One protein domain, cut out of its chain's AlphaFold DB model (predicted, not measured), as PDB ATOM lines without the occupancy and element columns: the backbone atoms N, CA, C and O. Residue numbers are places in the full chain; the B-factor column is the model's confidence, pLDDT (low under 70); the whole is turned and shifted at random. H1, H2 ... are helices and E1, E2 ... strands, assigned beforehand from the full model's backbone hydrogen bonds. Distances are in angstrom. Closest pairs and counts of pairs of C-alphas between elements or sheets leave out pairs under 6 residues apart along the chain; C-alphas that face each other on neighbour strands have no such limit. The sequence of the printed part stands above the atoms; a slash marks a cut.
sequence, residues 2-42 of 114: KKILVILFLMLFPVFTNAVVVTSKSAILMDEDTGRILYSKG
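What this domain is: This is residues 2 to 42 of the 114 residues of a protein of Clostridium sp. CAG:1193 (UniProt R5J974). A small two-stranded hairpin, E1 and E2, forms a head at one end of a long arm; the arm is an unnamed stretch that ends in the short helix H1, far from the strands. The printed part has 41 residues with one named helix and two named strands, in the order H1, E1, E2; the sheet is antiparallel. The class is mixed, helices and strands, with under half of the residues in named elements. The whole is extended, with a radius of gyration of the C-alphas of 17.6 A and spans of 52 by 24 by 12 A.

Where its parts are: E1, residues 27 to 30, is 10.1 A long and begins at C-alpha 27 (154.412, 170.108, 237.949). E2, residues 37 to 41, is 10.7 A long and ends at C-alpha 41 (154.547, 174.104, 240.984). H1, residues 2 to 10, is 12.7 A long and begins at C-alpha 2 (144.970, 176.723, 282.077).

How they stand to each other: E1 and E2 are a hairpin of antiparallel neighbours, with 173 degrees between their directions. C-alphas 28 and 40 face each other at 4.5 A. N 27 and O 41 are within hydrogen-bond range at 2.9 A, and N 38 and O 29 at 2.8 A. H1 and E2 are apart. In H1 every O i to N i+4 pair is within hydrogen-bond range.

The domain as a whole: The C-alphas of Lys 2 and Asp 33, the two farthest apart, are 53.4 A apart. Residues 2 to 19, of which 2 to 10 belong to H1, stand free. The link from H1 to E1 is long, with 16 residues. The printed part has no cut. Residues 16 to 19 have pLDDT under 70.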
ATOM      1  N   LYS A   2     144.010 176.074 283.005       75.62
ATOM      2  CA  LYS A   2     144.970 176.723 282.077       75.62
ATOM      3  C   LYS A   2     145.454 175.836 280.908       75.62
ATOM      4  O   LYS A   2     145.488 176.301 279.781       75.62
ATOM      5  N   LYS A   3     145.744 174.547 281.146       75.44
ATOM      6  CA  LYS A   3     146.174 173.594 280.094       75.44
ATOM      7  C   LYS A   3     145.098 173.316 279.031       75.44
ATOM      8  O   LYS A   3     145.424 173.160 277.864       75.44
ATOM      9  N   ILE A   4     143.826 173.298 279.433       86.12
ATOM     10  CA  ILE A   4     142.682 173.091 278.526       86.12
ATOM     11  C   ILE A   4     142.511 174.313 277.616       86.12
ATOM     12  O   ILE A   4     142.295 174.161 276.420       86.12
ATOM     13  N   LEU A   5     142.697 175.516 278.170       88.50
ATOM     14  CA  LEU A   5     142.630 176.769 277.417       88.50
ATOM     15  C   LEU A   5     143.705 176.849 276.315       88.50
ATOM     16  O   LEU A   5     143.430 177.333 275.226       88.50
ATOM     17  N   VAL A   6     144.910 176.334 276.585       86.75
ATOM     18  CA  VAL A   6     146.025 176.297 275.619       86.75
ATOM     19  C   VAL A   6     145.748 175.330 274.466       86.75
ATOM     20  O   VAL A   6     146.024 175.660 273.318       86.75
ATOM     21  N   ILE A   7     145.171 174.159 274.747       85.50
ATOM     22  CA  ILE A   7     144.812 173.181 273.708       85.50
ATOM     23  C   ILE A   7     143.697 173.733 272.810       85.50
ATOM     24  O   ILE A   7     143.798 173.639 271.590       85.50
ATOM     25  N   LEU A   8     142.677 174.367 273.398       85.56
ATOM     26  CA  LEU A   8     141.615 175.033 272.635       85.56
ATOM     27  C   LEU A   8     142.156 176.173 271.764       85.56
ATOM     28  O   LEU A   8     141.731 176.322 270.625       85.56
ATOM     29  N   PHE A   9     143.114 176.947 272.276       86.62
ATOM     30  CA  PHE A   9     143.757 178.018 271.517       86.62
ATOM     31  C   PHE A   9     144.587 177.485 270.339       86.62
ATOM     32  O   PHE A   9     144.561 178.063 269.259       86.62
ATOM     33  N   LEU A  10     145.273 176.350 270.509       83.38
ATOM     34  CA  LEU A  10     146.025 175.697 269.432       83.38
ATOM     35  C   LEU A  10     145.118 175.138 268.322       83.38
ATOM     36  O   LEU A  10     145.519 175.147 267.164       83.38
ATOM     37  N   MET A  11     143.892 174.711 268.645       80.06
ATOM     38  CA  MET A  11     142.909 174.238 267.654       80.06
ATOM     39  C   MET A  11     142.307 175.353 266.784       80.06
ATOM     40  O   MET A  11     141.670 175.053 265.778       80.06
ATOM     41  N   LEU A  12     142.505 176.629 267.140       84.69
ATOM     42  CA  LEU A  12     142.076 177.771 266.322       84.69
ATOM     43  C   LEU A  12     143.015 178.041 265.139       84.69
ATOM     44  O   LEU A  12     142.656 178.802 264.242       84.69
ATOM     45  N   PHE A  13     144.206 177.435 265.120       82.19
ATOM     46  CA  PHE A  13     145.125 177.558 263.997       82.19
ATOM     47  C   PHE A  13     144.803 176.488 262.947       82.19
ATOM     48  O   PHE A  13     144.907 175.295 263.248       82.19
ATOM     49  N   PRO A  14     144.427 176.871 261.713       76.44
ATOM     50  CA  PRO A  14     144.214 175.903 260.650       76.44
ATOM     51  C   PRO A  14     145.519 175.148 260.379       76.44
ATOM     52  O   PRO A  14     146.545 175.741 260.044       76.44
ATOM     53  N   VAL A  15     145.479 173.823 260.524       72.25
ATOM     54  CA  VAL A  15     146.572 172.951 260.089       72.25
ATOM     55  C   VAL A  15     146.472 172.837 258.575       72.25
ATOM     56  O   VAL A  15     145.669 172.071 258.044       72.25
ATOM     57  N   PHE A  16     147.276 173.625 257.866       66.00
ATOM     58  CA  PHE A  16     147.425 173.483 256.425       66.00
ATOM     59  C   PHE A  16     148.164 172.176 256.138       66.00
ATOM     60  O   PHE A  16     149.383 172.084 256.273       66.00
ATOM     61  N   THR A  17     147.413 171.143 255.767       58.28
ATOM     62  CA  THR A  17     147.981 169.925 255.194       58.28
ATOM     63  C   THR A  17     148.101 170.101 253.683       58.28
ATOM     64  O   THR A  17     147.146 170.494 253.013       58.28
ATOM     65  N   ASN A  18     149.288 169.841 253.136       67.69
ATOM     66  CA  ASN A  18     149.467 169.785 251.691       67.69
ATOM     67  C   ASN A  18     148.975 168.418 251.214       67.69
ATOM     68  O   ASN A  18     149.632 167.409 251.454       67.69
ATOM     69  N   ALA A  19     147.830 168.385 250.534       68.06
ATOM     70  CA  ALA A  19     147.260 167.146 250.003       68.06
ATOM     71  C   ALA A  19     148.129 166.507 248.900       68.06
ATOM     72  O   ALA A  19     148.022 165.310 248.646       68.06
ATOM     73  N   VAL A  20     148.997 167.296 248.251       78.44
ATOM     74  CA  VAL A  20     149.846 166.856 247.138       78.44
ATOM     75  C   VAL A  20     151.292 167.268 247.398       78.44
ATOM     76  O   VAL A  20     151.622 168.454 247.425       78.44
ATOM     77  N   VAL A  21     152.167 166.275 247.560       83.81
ATOM     78  CA  VAL A  21     153.618 166.463 247.670       83.81
ATOM     79  C   VAL A  21     154.278 165.764 246.487       83.81
ATOM     80  O   VAL A  21     154.182 164.548 246.350       83.81
ATOM     81  N   VAL A  22     154.962 166.534 245.636       91.94
ATOM     82  CA  VAL A  22     155.717 166.014 244.484       91.94
ATOM     83  C   VAL A  22     157.189 166.404 244.571       91.94
ATOM     84  O   VAL A  22     157.543 167.525 244.960       91.94
ATOM     85  N   THR A  23     158.056 165.479 244.167       94.88
ATOM     86  CA  THR A  23     159.519 165.643 244.166       94.88
ATOM     87  C   THR A  23     160.041 166.384 242.935       94.88
ATOM     88  O   THR A  23     161.183 166.842 242.934       94.88
ATOM     89  N   SER A  24     159.220 166.548 241.894       94.25
ATOM     90  CA  SER A  24     159.601 167.244 240.665       94.25
ATOM     91  C   SER A  24     159.895 168.728 240.914       94.25
ATOM     92  O   SER A  24     159.348 169.348 241.830       94.25
ATOM     93  N   LYS A  25     160.765 169.324 240.086       95.38
ATOM     94  CA  LYS A  25     161.037 170.772 240.140       95.38
ATOM     95  C   LYS A  25     159.845 171.594 239.647       95.38
ATOM     96  O   LYS A  25     159.541 172.611 240.260       95.38
ATOM     97  N   SER A  26     159.168 171.104 238.608       96.19
ATOM     98  CA  SER A  26     157.912 171.661 238.100       96.19
ATOM     99  C   SER A  26     156.844 170.580 237.958       96.19
ATOM    100  O   SER A  26     157.166 169.412 237.726       96.19
ATOM    101  N   ALA A  27     155.582 170.963 238.133       95.81
ATOM    102  CA  ALA A  27     154.412 170.108 237.949       95.81
ATOM    103  C   ALA A  27     153.164 170.961 237.709       95.81
ATOM    104  O   ALA A  27     153.028 172.037 238.292       95.81
ATOM    105  N   ILE A  28     152.239 170.450 236.904       95.38
ATOM    106  CA  ILE A  28     150.915 171.030 236.695       95.38
ATOM    107  C   ILE A  28     149.885 169.901 236.635       95.38
ATOM    108  O   ILE A  28     150.165 168.837 236.088       95.38
ATOM    109  N   LEU A  29     148.715 170.131 237.223       95.06
ATOM    110  CA  LEU A  29     147.517 169.324 237.030       95.06
ATOM    111  C   LEU A  29     146.406 170.264 236.580       95.06
ATOM    112  O   LEU A  29     146.119 171.250 237.264       95.06
ATOM    113  N   MET A  30     145.805 169.952 235.441       96.25
ATOM    114  CA  MET A  30     144.795 170.771 234.791       96.25
ATOM    115  C   MET A  30     143.591 169.903 234.439       96.25
ATOM    116  O   MET A  30     143.751 168.751 234.045       96.25
ATOM    117  N   ASP A  31     142.405 170.467 234.615       96.62
ATOM    118  CA  ASP A  31     141.159 169.950 234.063       96.62
ATOM    119  C   ASP A  31     141.125 170.245 232.554       96.62
ATOM    120  O   ASP A  31     141.253 171.403 232.159       96.62
ATOM    121  N   GLU A  32     141.022 169.204 231.726       96.75
ATOM    122  CA  GLU A  32     141.112 169.313 230.261       96.75
ATOM    123  C   GLU A  32     139.976 170.160 229.666       96.75
ATOM    124  O   GLU A  32     140.239 171.046 228.856       96.75
ATOM    125  N   ASP A  33     138.735 169.929 230.103       97.62
ATOM    126  CA  ASP A  33     137.543 170.563 229.530       97.62
ATOM    127  C   ASP A  33     137.497 172.071 229.808       97.62
ATOM    128  O   ASP A  33     137.055 172.870 228.981       97.62
ATOM    129  N   THR A  34     137.928 172.473 231.006       97.94
ATOM    130  CA  THR A  34     137.807 173.860 231.483       97.94
ATOM    131  C   THR A  34     139.119 174.637 231.451       97.94
ATOM    132  O   THR A  34     139.112 175.857 231.629       97.94
ATOM    133  N   GLY A  35     140.255 173.953 231.303       95.44
ATOM    134  CA  GLY A  35     141.588 174.533 231.473       95.44
ATOM    135  C   GLY A  35     141.905 174.938 232.919       95.44
ATOM    136  O   GLY A  35     142.907 175.611 233.180       95.44
ATOM    137  N   ARG A  36     141.061 174.569 233.895       96.06
ATOM    138  CA  ARG A  36     141.255 174.947 235.297       96.06
ATOM    139  C   ARG A  36     142.490 174.254 235.864       96.06
ATOM    140  O   ARG A  36     142.553 173.031 235.948       96.06
ATOM    141  N   ILE A  37     143.437 175.041 236.367       95.25
ATOM    142  CA  ILE A  37     144.589 174.523 237.114       95.25
ATOM    143  C   ILE A  37     144.124 174.062 238.502       95.25
ATOM    144  O   ILE A  37     143.623 174.851 239.305       95.25
ATOM    145  N   LEU A  38     144.300 172.772 238.781       93.38
ATOM    146  CA  LEU A  38     143.986 172.134 240.063       93.38
ATOM    147  C   LEU A  38     145.205 172.098 240.993       93.38
ATOM    148  O   LEU A  38     145.063 172.141 242.214       93.38
ATOM    149  N   TYR A  39     146.405 172.031 240.413       93.56
ATOM    150  CA  TYR A  39     147.678 172.091 241.125       93.56
ATOM    151  C   TYR A  39     148.774 172.654 240.219       93.56
ATOM    152  O   TYR A  39     148.826 172.344 239.030       93.56
ATOM    153  N   SER A  40     149.690 173.437 240.787       93.94
ATOM    154  CA  SER A  40     150.828 174.004 240.062       93.94
ATOM    155  C   SER A  40     152.056 174.144 240.956       93.94
ATOM    156  O   SER A  40     151.954 174.561 242.109       93.94
ATOM    157  N   LYS A  41     153.230 173.877 240.388       94.38
ATOM    158  CA  LYS A  41     154.547 174.104 240.984       94.38
ATOM    159  C   LYS A  41     155.505 174.529 239.873       94.38
ATOM    160  O   LYS A  41     155.738 173.739 238.964       94.38
ATOM    161  N   GLY A  42     156.038 175.753 239.933       95.38
ATOM    162  CA  GLY A  42     157.041 176.261 238.978       95.38
ATOM    163  C   GLY A  42     156.654 176.091 237.503       95.38
ATOM    164  O   GLY A  42     157.483 175.639 236.717       95.38
TER     165      GLY A  42